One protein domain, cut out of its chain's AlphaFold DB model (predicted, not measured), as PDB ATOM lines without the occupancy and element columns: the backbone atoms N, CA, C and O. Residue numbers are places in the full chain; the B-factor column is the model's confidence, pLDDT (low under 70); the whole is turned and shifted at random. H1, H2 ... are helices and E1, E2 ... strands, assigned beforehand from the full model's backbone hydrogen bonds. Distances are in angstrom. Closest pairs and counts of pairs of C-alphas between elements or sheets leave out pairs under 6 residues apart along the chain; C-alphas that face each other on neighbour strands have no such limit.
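This is residues 3 to 88 of the 104 residues of the protein "GNAT_C domain-containing protein" of Clostridiales bacterium (UniProt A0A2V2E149). A small three-stranded antiparallel sheet makes one end of an only just elongated model, and H3, H4 and the long loop of residues 47 to 60 make the other. H1 and H2 bridge the two on one side: H1 touches H4, and H2 grazes the sheet. The printed part has 86 residues, mixed helices and strands, in the order E1 H1 H2 E2 H3 H4 E3. The sheet's order is E1, E3, E2. The whole is compact, with a radius of gyration of the C-alphas of 13.1 A and spans of 42 by 28 by 21 A.

E1, residues 3 to 5, begins at C-alpha 3 (158.117, 265.607, 211.406). E3, residues 78 to 83, is 15.5 A long and ends at C-alpha 83 (160.328, 272.503, 214.138). E2, residues 29 to 35, is 15.8 A long. H1 is residues 12 to 15, H2 21 to 27, H3 40 to 46, and H4 61 to 71, 15.5 A long.

E3 pairs with E1 through N 3 and O 81, 2.8 A, and with E2 through N 32 and O 80, 2.9 A. E1, H1 H2, E2 form a split strand-helix-strand unit, two strands running the same way with E3 between them, its crossover right-handed. H2 is only just on the sheet, with 5 pairs of C-alphas within 10 A, and only grazes it with residues 26 to 27. H1 and H2 are close but not clearly touching; the closest C-alphas, of Asp 13 and Leu 23, are 7.2 A apart. H1 touches H4, C-alphas of Ile 15 and Ser 65 closest at 5.4 A. H3 and H4 only just touch, with 3 pairs of C-alphas within 8 A, the closest those of Val 45 and Gln 63, 6.3 A, at a steep tilt of 58 degrees, opposite ways. In H2, H3 and H4 every O i to N i+4 pair is within hydrogen-bond range; H1 is too short for one.

The C-alphas farthest apart, of Asp 52 and Glu 86, are 42.5 A apart. The printed part has no cut. The link H3 to H4, 14 residues, is long. Mean pLDDT of the printed part is 97.1; no printed residue is under 70.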
ATOM      1  N   CYS A   3     157.804 266.129 212.727       96.38
ATOM      2  CA  CYS A   3     158.117 265.607 211.406       96.38
ATOM      3  C   CYS A   3     158.890 264.294 211.552       96.38
ATOM      4  O   CYS A   3     159.784 264.187 212.385       96.38
ATOM      5  N   HIS A   4     158.523 263.312 210.734       97.62
ATOM      6  CA  HIS A   4     159.223 262.044 210.588       97.62
ATOM      7  C   HIS A   4     159.534 261.877 209.098       97.62
ATOM      8  O   HIS A   4     158.620 261.690 208.292       97.62
ATOM      9  N   SER A   5     160.794 262.069 208.707       98.25
ATOM     10  CA  SER A   5     161.186 262.154 207.294       98.25
ATOM     11  C   SER A   5     162.655 261.801 207.090       98.25
ATOM     12  O   SER A   5     163.503 262.190 207.891       98.25
ATOM     13  N   TRP A   6     162.983 261.160 205.965       98.50
ATOM     14  CA  TRP A   6     164.376 260.944 205.554       98.50
ATOM     15  C   TRP A   6     165.132 262.261 205.349       98.50
ATOM     16  O   TRP A   6     166.345 262.305 205.493       98.50
ATOM     17  N   LEU A   7     164.424 263.360 205.058       98.38
ATOM     18  CA  LEU A   7     165.022 264.693 204.923       98.38
ATOM     19  C   LEU A   7     165.602 265.233 206.239       98.38
ATOM     20  O   LEU A   7     166.278 266.257 206.215       98.38
ATOM     21  N   LEU A   8     165.322 264.576 207.368       98.50
ATOM     22  CA  LEU A   8     165.860 264.922 208.681       98.50
ATOM     23  C   LEU A   8     167.025 264.021 209.117       98.50
ATOM     24  O   LEU A   8     167.530 264.202 210.222       98.50
ATOM     25  N   SER A   9     167.462 263.074 208.282       98.44
ATOM     26  CA  SER A   9     168.548 262.157 208.641       98.44
ATOM     27  C   SER A   9     169.860 262.913 208.941       98.44
ATOM     28  O   SER A   9     170.257 263.807 208.173       98.44
ATOM     29  N   PRO A  10     170.556 262.583 210.045       98.00
ATOM     30  CA  PRO A  10     171.891 263.094 210.340       98.00
ATOM     31  C   PRO A  10     172.899 262.832 209.216       98.00
ATOM     32  O   PRO A  10     173.614 263.751 208.824       98.00
ATOM     33  N   GLU A  11     172.869 261.643 208.612       98.56
ATOM     34  CA  GLU A  11     173.787 261.180 207.560       98.56
ATOM     35  C   GLU A  11     173.790 262.066 206.307       98.56
ATOM     36  O   GLU A  11     174.755 262.074 205.540       98.56
ATOM     37  N   LEU A  12     172.739 262.866 206.095       98.50
ATOM     38  CA  LEU A  12     172.699 263.841 205.008       98.50
ATOM     39  C   LEU A  12     173.834 264.874 205.079       98.50
ATOM     40  O   LEU A  12     174.202 265.405 204.028       98.50
ATOM     41  N   ASP A  13     174.406 265.128 206.262       97.69
ATOM     42  CA  ASP A  13     175.548 266.039 206.437       97.69
ATOM     43  C   ASP A  13     176.819 265.512 205.747       97.69
ATOM     44  O   ASP A  13     177.602 266.300 205.218       97.69
ATOM     45  N   ASP A  14     176.978 264.187 205.662       98.00
ATOM     46  CA  ASP A  14     178.101 263.532 204.976       98.00
ATOM     47  C   ASP A  14     177.824 263.297 203.479       98.00
ATOM     48  O   ASP A  14     178.737 263.085 202.675       98.00
ATOM     49  N   ILE A  15     176.547 263.315 203.084       98.19
ATOM     50  CA  ILE A  15     176.096 263.013 201.717       98.19
ATOM     51  C   ILE A  15     175.998 264.281 200.865       98.19
ATOM     52  O   ILE A  15     176.214 264.238 199.647       98.19
ATOM     53  N   LEU A  16     175.600 265.408 201.451       98.06
ATOM     54  CA  LEU A  16     175.211 266.599 200.702       98.06
ATOM     55  C   LEU A  16     176.264 267.702 200.796       98.06
ATOM     56  O   LEU A  16     176.854 267.918 201.848       98.06
ATOM     57  N   PRO A  17     176.492 268.454 199.704       95.94
ATOM     58  CA  PRO A  17     177.407 269.580 199.757       95.94
ATOM     59  C   PRO A  17     176.846 270.707 200.644       95.94
ATOM     60  O   PRO A  17     175.618 270.875 200.727       95.94
ATOM     61  N   PRO A  18     177.723 271.551 201.220       94.31
ATOM     62  CA  PRO A  18     177.313 272.791 201.868       94.31
ATOM     63  C   PRO A  18     176.412 273.631 200.949       94.31
ATOM     64  O   PRO A  18     176.660 273.736 199.747       94.31
ATOM     65  N   GLY A  19     175.353 274.221 201.508       93.94
ATOM     66  CA  GLY A  19     174.374 275.016 200.752       93.94
ATOM     67  C   GLY A  19     173.256 274.210 200.075       93.94
ATOM     68  O   GLY A  19     172.429 274.788 199.375       93.94
ATOM     69  N   SER A  20     173.189 272.890 200.277       97.44
ATOM     70  CA  SER A  20     172.041 272.085 199.846       97.44
ATOM     71  C   SER A  20     170.729 272.570 200.480       97.44
ATOM     72  O   SER A  20     170.631 272.707 201.699       97.44
ATOM     73  N   ASN A  21     169.677 272.734 199.669       97.94
ATOM     74  CA  ASN A  21     168.335 273.073 200.164       97.94
ATOM     75  C   ASN A  21     167.761 272.009 201.114       97.94
ATOM     76  O   ASN A  21     166.946 272.333 201.972       97.94
ATOM     77  N   ILE A  22     168.187 270.747 200.981       98.00
ATOM     78  CA  ILE A  22     167.788 269.677 201.905       98.00
ATOM     79  C   ILE A  22     168.423 269.909 203.281       98.00
ATOM     80  O   ILE A  22     167.731 269.809 204.289       98.00
ATOM     81  N   LEU A  23     169.706 270.289 203.327       98.25
ATOM     82  CA  LEU A  23     170.373 270.637 204.585       98.25
ATOM     83  C   LEU A  23     169.763 271.895 205.212       98.25
ATOM     84  O   LEU A  23     169.569 271.941 206.424       98.25
ATOM     85  N   TYR A  24     169.382 272.885 204.395       97.94
ATOM     86  CA  TYR A  24     168.619 274.035 204.882       97.94
ATOM     87  C   TYR A  24     167.287 273.600 205.506       97.94
ATOM     88  O   TYR A  24     167.000 273.991 206.633       97.94
ATOM     89  N   PHE A  25     166.505 272.748 204.835       97.62
ATOM     90  CA  PHE A  25     165.257 272.220 205.392       97.62
ATOM     91  C   PHE A  25     165.486 271.483 206.718       97.62
ATOM     92  O   PHE A  25     164.803 271.776 207.695       97.62
ATOM     93  N   LYS A  26     166.480 270.586 206.773       97.50
ATOM     94  CA  LYS A  26     166.870 269.859 207.987       97.50
ATOM     95  C   LYS A  26     167.202 270.810 209.139       97.50
ATOM     96  O   LYS A  26     166.754 270.581 210.255       97.50
ATOM     97  N   SER A  27     167.900 271.915 208.865       96.31
ATOM     98  CA  SER A  27     168.302 272.898 209.886       96.31
ATOM     99  C   SER A  27     167.141 273.602 210.605       96.31
ATOM    100  O   SER A  27     167.345 274.203 211.660       96.31
ATOM    101  N   LEU A  28     165.923 273.527 210.053       96.81
ATOM    102  CA  LEU A  28     164.711 274.090 210.657       96.81
ATOM    103  C   LEU A  28     164.146 273.217 211.790       96.81
ATOM    104  O   LEU A  28     163.188 273.624 212.455       96.81
ATOM    105  N   TYR A  29     164.703 272.023 211.991       97.31
ATOM    106  CA  TYR A  29     164.227 271.033 212.945       97.31
ATOM    107  C   TYR A  29     165.306 270.681 213.963       97.31
ATOM    108  O   TYR A  29     166.480 270.550 213.620       97.31
ATOM    109  N   ASP A  30     164.873 270.454 215.198       96.56
ATOM    110  CA  ASP A  30     165.655 269.746 216.202       96.56
ATOM    111  C   ASP A  30     165.308 268.257 216.094       96.56
ATOM    112  O   ASP A  30     164.163 267.846 216.325       96.56
ATOM    113  N   VAL A  31     166.288 267.458 215.673       97.56
ATOM    114  CA  VAL A  31     166.165 266.005 215.501       97.56
ATOM    115  C   VAL A  31     166.535 265.330 216.815       97.56
ATOM    116  O   VAL A  31     167.595 265.609 217.371       97.56
ATOM    117  N   TYR A  32     165.662 264.461 217.321       97.06
ATOM    118  CA  TYR A  32     165.845 263.803 218.619       97.06
ATOM    119  C   TYR A  32     165.960 262.278 218.526       97.06
ATOM    120  O   TYR A  32     166.354 261.648 219.504       97.06
ATOM    121  N   GLU A  33     165.616 261.679 217.384       98.19
ATOM    122  CA  GLU A  33     165.651 260.228 217.195       98.19
ATOM    123  C   GLU A  33     165.836 259.861 215.716       98.19
ATOM    124  O   GLU A  33     165.432 260.607 214.818       98.19
ATOM    125  N   GLU A  34     166.447 258.698 215.484       98.38
ATOM    126  CA  GLU A  34     166.676 258.097 214.171       98.38
ATOM    127  C   GLU A  34     165.941 256.755 214.071       98.38
ATOM    128  O   GLU A  34     166.016 255.927 214.979       98.38
ATOM    129  N   ASP A  35     165.277 256.510 212.943       98.19
ATOM    130  CA  ASP A  35     164.575 255.258 212.657       98.19
ATOM    131  C   ASP A  35     165.104 254.614 211.365       98.19
ATOM    132  O   ASP A  35     164.925 255.117 210.254       98.19
ATOM    133  N   PHE A  36     165.750 253.456 211.508       98.06
ATOM    134  CA  PHE A  36     166.325 252.681 210.403       98.06
ATOM    135  C   PHE A  36     165.381 251.606 209.845       98.06
ATOM    136  O   PHE A  36     165.814 250.752 209.061       98.06
ATOM    137  N   SER A  37     164.106 251.610 210.234       97.94
ATOM    138  CA  SER A  37     163.114 250.629 209.781       97.94
ATOM    139  C   SER A  37     162.738 250.802 208.304       97.94
ATOM    140  O   SER A  37     162.200 249.878 207.693       97.94
ATOM    141  N   PHE A  38     163.051 251.956 207.702       96.38
ATOM    142  CA  PHE A  38     162.633 252.322 206.348       96.38
ATOM    143  C   PHE A  38     163.809 252.776 205.474       96.38
ATOM    144  O   PHE A  38     164.655 253.552 205.900       96.38
ATOM    145  N   ARG A  39     163.816 252.362 204.200       97.75
ATOM    146  CA  ARG A  39     164.775 252.817 203.168       97.75
ATOM    147  C   ARG A  39     164.195 253.971 202.331       97.75
ATOM    148  O   ARG A  39     164.296 253.984 201.106       97.75
ATOM    149  N   GLN A  40     163.532 254.933 202.981       98.25
ATOM    150  CA  GLN A  40     162.751 255.973 202.288       98.25
ATOM    151  C   GLN A  40     163.631 256.923 201.459       98.25
ATOM    152  O   GLN A  40     163.209 257.360 200.390       98.25
ATOM    153  N   ALA A  41     164.859 257.220 201.900       98.31
ATOM    154  CA  ALA A  41     165.797 258.008 201.098       98.31
ATOM    155  C   ALA A  41     166.055 257.345 199.736       98.31
ATOM    156  O   ALA A  41     166.008 258.005 198.702       98.31
ATOM    157  N   GLU A  42     166.250 256.026 199.719       98.56
ATOM    158  CA  GLU A  42     166.501 255.267 198.495       98.56
ATOM    159  C   GLU A  42     165.275 255.258 197.579       98.56
ATOM    160  O   GLU A  42     165.383 255.609 196.403       98.56
ATOM    161  N   GLU A  43     164.096 254.965 198.136       98.38
ATOM    162  CA  GLU A  43     162.822 255.027 197.410       98.38
ATOM    163  C   GLU A  43     162.615 256.400 196.750       98.38
ATOM    164  O   GLU A  43     162.288 256.488 195.568       98.38
ATOM    165  N   ARG A  44     162.836 257.493 197.489       98.38
ATOM    166  CA  ARG A  44     162.556 258.855 197.011       98.38
ATOM    167  C   ARG A  44     163.610 259.392 196.047       98.38
ATOM    168  O   ARG A  44     163.261 260.154 195.149       98.38
ATOM    169  N   VAL A  45     164.879 259.023 196.216       98.50
ATOM    170  CA  VAL A  45     165.984 259.512 195.373       98.50
ATOM    171  C   VAL A  45     166.129 258.702 194.083       98.50
ATOM    172  O   VAL A  45     166.465 259.266 193.034       98.50
ATOM    173  N   PHE A  46     165.873 257.395 194.136       98.50
ATOM    174  CA  PHE A  46     166.047 256.496 192.995       98.50
ATOM    175  C   PHE A  46     164.730 256.076 192.333       98.50
ATOM    176  O   PHE A  46     164.761 255.635 191.185       98.50
ATOM    177  N   GLY A  47     163.590 256.266 193.005       98.19
ATOM    178  CA  GLY A  47     162.250 255.901 192.529       98.19
ATOM    179  C   GLY A  47     161.814 254.485 192.914       98.19
ATOM    180  O   GLY A  47     160.652 254.137 192.730       98.19
ATOM    181  N   GLU A  48     162.727 253.673 193.444       97.50
ATOM    182  CA  GLU A  48     162.491 252.300 193.885       97.50
ATOM    183  C   GLU A  48     163.602 251.858 194.847       97.50
ATOM    184  O   GLU A  48     164.693 252.434 194.874       97.50
ATOM    185  N   ILE A  49     163.335 250.813 195.626       98.00
ATOM    186  CA  ILE A  49     164.336 250.160 196.467       98.00
ATOM    187  C   ILE A  49     164.881 248.940 195.717       98.00
ATOM    188  O   ILE A  49     164.109 248.158 195.171       98.00
ATOM    189  N   ARG A  50     166.206 248.769 195.706       97.31
ATOM    190  CA  ARG A  50     166.900 247.645 195.068       97.31
ATOM    191  C   ARG A  50     167.909 247.038 196.029       97.31
ATOM    192  O   ARG A  50     168.512 247.751 196.828       97.31
ATOM    193  N   ASP A  51     168.115 245.730 195.938       96.44
ATOM    194  CA  ASP A  51     169.112 245.037 196.764       96.44
ATOM    195  C   ASP A  51     170.533 245.256 196.238       96.44
ATOM    196  O   ASP A  51     171.468 245.441 197.013       96.44
ATOM    197  N   ASP A  52     170.692 245.311 194.911       98.00
ATOM    198  CA  ASP A  52     171.953 245.703 194.291       98.00
ATOM    199  C   ASP A  52     172.088 247.232 194.239       98.00
ATOM    200  O   ASP A  52     171.599 247.895 193.316       98.00
ATOM    201  N   ILE A  53     172.804 247.784 195.218       98.06
ATOM    202  CA  ILE A  53     173.115 249.215 195.325       98.06
ATOM    203  C   ILE A  53     173.872 249.714 194.079       98.06
ATOM    204  O   ILE A  53     173.672 250.853 193.644       98.06
ATOM    205  N   ALA A  54     174.714 248.883 193.450       98.19
ATOM    206  CA  ALA A  54     175.484 249.282 192.271       98.19
ATOM    207  C   ALA A  54     174.585 249.566 191.055       98.19
ATOM    208  O   ALA A  54     174.971 250.343 190.174       98.19
ATOM    209  N   SER A  55     173.365 249.024 191.039       98.12
ATOM    210  CA  SER A  55     172.384 249.240 189.973       98.12
ATOM    211  C   SER A  55     171.671 250.598 190.035       98.12
ATOM    212  O   SER A  55     171.011 250.981 189.063       98.12
ATOM    213  N   TYR A  56     171.772 251.338 191.147       98.56
ATOM    214  CA  TYR A  56     171.075 252.615 191.289       98.56
ATOM    215  C   TYR A  56     171.518 253.646 190.235       98.56
ATOM    216  O   TYR A  56     172.712 253.729 189.916       98.56
ATOM    217  N   PRO A  57     170.579 254.443 189.680       98.25
ATOM    218  CA  PRO A  57     170.902 255.459 188.687       98.25
ATOM    219  C   PRO A  57     171.709 256.601 189.311       98.25
ATOM    220  O   PRO A  57     171.615 256.871 190.500       98.25
ATOM    221  N   GLU A  58     172.467 257.306 188.475       98.50
ATOM    222  CA  GLU A  58     173.463 258.306 188.886       98.50
ATOM    223  C   GLU A  58     173.313 259.637 188.123       98.50
ATOM    224  O   GLU A  58     174.271 260.379 187.884       98.50
ATOM    225  N   ARG A  59     172.082 259.952 187.708       98.38
ATOM    226  CA  ARG A  59     171.763 261.074 186.809       98.38
ATOM    227  C   ARG A  59     171.900 262.428 187.506       98.38
ATOM    228  O   ARG A  59     172.327 263.397 186.883       98.38
ATOM    229  N   THR A  60     171.593 262.501 188.800       97.81
ATOM    230  CA  THR A  60     171.670 263.740 189.596       97.81
ATOM    231  C   THR A  60     172.825 263.715 190.599       97.81
ATOM    232  O   THR A  60     173.384 262.663 190.902       97.81
ATOM    233  N   GLY A  61     173.198 264.886 191.130       97.25
ATOM    234  CA  GLY A  61     174.217 264.983 192.184       97.25
ATOM    235  C   GLY A  61     173.836 264.224 193.458       97.25
ATOM    236  O   GLY A  61     174.682 263.533 194.011       97.25
ATOM    237  N   LEU A  62     172.560 264.289 193.851       98.12
ATOM    238  CA  LEU A  62     172.008 263.573 195.004       98.12
ATOM    239  C   LEU A  62     172.082 262.052 194.828       98.12
ATOM    240  O   LEU A  62     172.510 261.346 195.732       98.12
ATOM    241  N   GLN A  63     171.726 261.554 193.640       98.62
ATOM    242  CA  GLN A  63     171.897 260.142 193.288       98.62
ATOM    243  C   GLN A  63     173.376 259.723 193.363       98.62
ATOM    244  O   GLN A  63     173.701 258.727 194.005       98.62
ATOM    245  N   ARG A  64     174.251 260.567 192.787       98.69
ATOM    246  CA  ARG A  64     175.712 260.670 192.992       98.69
ATOM    247  C   ARG A  64     176.170 260.243 194.384       98.69
ATOM    248  O   ARG A  64     176.825 259.220 194.598       98.69
ATOM    249  N   SER A  65     175.902 261.135 195.322       98.50
ATOM    250  CA  SER A  65     176.458 261.046 196.661       98.50
ATOM    251  C   SER A  65     175.775 259.980 197.506       98.50
ATOM    252  O   SER A  65     176.481 259.235 198.183       98.50
ATOM    253  N   LEU A  66     174.449 259.829 197.409       98.69
ATOM    254  CA  LEU A  66     173.728 258.807 198.164       98.69
ATOM    255  C   LEU A  66     174.193 257.399 197.779       98.69
ATOM    256  O   LEU A  66     174.509 256.599 198.655       98.69
ATOM    257  N   LYS A  67     174.316 257.098 196.479       98.75
ATOM    258  CA  LYS A  67     174.795 255.783 196.032       98.75
ATOM    259  C   LYS A  67     176.205 255.493 196.545       98.75
ATOM    260  O   LYS A  67     176.465 254.393 197.021       98.75
ATOM    261  N   ARG A  68     177.111 256.475 196.485       98.69
ATOM    262  CA  ARG A  68     178.478 256.342 197.019       98.69
ATOM    263  C   ARG A  68     178.474 256.035 198.516       98.69
ATOM    264  O   ARG A  68     179.217 255.162 198.952       98.69
ATOM    265  N   TYR A  69     177.638 256.735 199.277       98.75
ATOM    266  CA  TYR A  69     177.493 256.535 200.715       98.75
ATOM    267  C   TYR A  69     176.999 255.115 201.034       98.75
ATOM    268  O   TYR A  69     177.628 254.398 201.811       98.75
ATOM    269  N   LEU A  70     175.966 254.643 200.333       98.50
ATOM    270  CA  LEU A  70     175.434 253.283 200.482       98.50
ATOM    271  C   LEU A  70     176.449 252.198 200.078       98.50
ATOM    272  O   LEU A  70     176.619 251.213 200.790       98.50
ATOM    273  N   LEU A  71     177.187 252.391 198.976       98.56
ATOM    274  CA  LEU A  71     178.244 251.462 198.540       98.56
ATOM    275  C   LEU A  71     179.393 251.343 199.550       98.56
ATOM    276  O   LEU A  71     180.090 250.333 199.561       98.56
ATOM    277  N   SER A  72     179.590 252.352 200.403       98.31
ATOM    278  CA  SER A  72     180.563 252.295 201.500       98.31
ATOM    279  C   SER A  72     180.054 251.566 202.753       98.31
ATOM    280  O   SER A  72     180.758 251.519 203.756       98.31
ATOM    281  N   GLY A  73     178.858 250.969 202.695       97.75
ATOM    282  CA  GLY A  73     178.277 250.159 203.770       97.75
ATOM    283  C   GLY A  73     177.436 250.944 204.778       97.75
ATOM    284  O   GLY A  73     176.923 250.351 205.726       97.75
ATOM    285  N   HIS A  74     177.270 252.252 204.581       98.25
ATOM    286  CA  HIS A  74     176.421 253.078 205.434       98.25
ATOM    287  C   HIS A  74     174.939 252.950 205.059       98.25
ATOM    288  O   HIS A  74     174.574 252.442 203.997       98.25
ATOM    289  N   ARG A  75     174.070 253.439 205.944       97.94
ATOM    290  CA  ARG A  75     172.614 253.486 205.769       97.94
ATOM    291  C   ARG A  75     172.127 254.903 206.039       97.94
ATOM    292  O   ARG A  75     172.824 255.659 206.696       97.94
ATOM    293  N   VAL A  76     170.951 255.246 205.525       98.44
ATOM    294  CA  VAL A  76     170.302 256.537 205.786       98.44
ATOM    295  C   VAL A  76     169.055 256.284 206.615       98.44
ATOM    296  O   VAL A  76     168.183 255.524 206.181       98.44
ATOM    297  N   SER A  77     168.993 256.885 207.797       98.50
ATOM    298  CA  SER A  77     167.834 256.813 208.679       98.50
ATOM    299  C   SER A  77     166.656 257.661 208.184       98.50
ATOM    300  O   SER A  77     166.745 258.491 207.274       98.50
ATOM    301  N   MET A  78     165.504 257.460 208.807       98.50
ATOM    302  CA  MET A  78     164.503 258.505 208.953       98.50
ATOM    303  C   MET A  78     164.849 259.337 210.188       98.50
ATOM    304  O   MET A  78     165.171 258.769 211.226       98.50
ATOM    305  N   GLY A  79     164.725 260.662 210.116       98.31
ATOM    306  CA  GLY A  79     164.848 261.516 211.298       98.31
ATOM    307  C   GLY A  79     163.482 261.871 211.877       98.31
ATOM    308  O   GLY A  79     162.555 262.214 211.129       98.31
ATOM    309  N   LEU A  80     163.364 261.820 213.204       98.38
ATOM    310  CA  LEU A  80     162.232 262.351 213.958       98.38
ATOM    311  C   LEU A  80     162.640 263.668 214.611       98.38
ATOM    312  O   LEU A  80     163.622 263.739 215.350       98.38
ATOM    313  N   GLY A  81     161.869 264.719 214.351       97.69
ATOM    314  CA  GLY A  81     162.184 266.043 214.866       97.69
ATOM    315  C   GLY A  81     160.978 266.943 215.048       97.69
ATOM    316  O   GLY A  81     159.880 266.690 214.542       97.69
ATOM    317  N   PHE A  82     161.195 268.032 215.773       96.75
ATOM    318  CA  PHE A  82     160.241 269.124 215.906       96.75
ATOM    319  C   PHE A  82     160.798 270.377 215.241       96.75
ATOM    320  O   PHE A  82     161.999 270.622 215.265       96.75
ATOM    321  N   VAL A  83     159.923 271.175 214.623       95.44
ATOM    322  CA  VAL A  83     160.328 272.503 214.138       95.44
ATOM    323  C   VAL A  83     160.846 273.311 215.325       95.44
ATOM    324  O   VAL A  83     160.164 273.380 216.351       95.44
ATOM    325  N   ARG A  84     162.010 273.937 215.154       93.00
ATOM    326  CA  ARG A  84     162.661 274.758 216.177       93.00
ATOM    327  C   ARG A  84     161.724 275.829 216.726       93.00
ATOM    328  O   ARG A  84     160.988 276.478 215.970       93.00
ATOM    329  N   ALA A  85     161.764 276.046 218.039       85.62
ATOM    330  CA  ALA A  85     160.843 276.952 218.727       85.62
ATOM    331  C   ALA A  85     160.917 278.386 218.174       85.62
ATOM    332  O   ALA A  85     159.875 279.016 217.967       85.62
ATOM    333  N   GLU A  86     162.121 278.854 217.828       86.31
ATOM    334  CA  GLU A  86     162.360 280.174 217.219       86.31
ATOM    335  C   GLU A  86     161.536 280.417 215.941       86.31
ATOM    336  O   GLU A  86     161.156 281.550 215.642       86.31
ATOM    337  N   LEU A  87     161.219 279.354 215.198       84.06
ATOM    338  CA  LEU A  87     160.491 279.421 213.930       84.06
ATOM    339  C   LEU A  87     158.972 279.330 214.101       84.06
ATOM    340  O   LEU A  87     158.225 279.627 213.171       84.06
ATOM    341  N   THR A  88     158.494 278.921 215.277       72.75
ATOM    342  CA  THR A  88     157.067 278.634 215.510       72.75
ATOM    343  C   THR A  88     156.293 279.797 216.130       72.75
ATOM    344  O   THR A  88     155.132 279.638 216.489       72.75
TER     345      THR A  88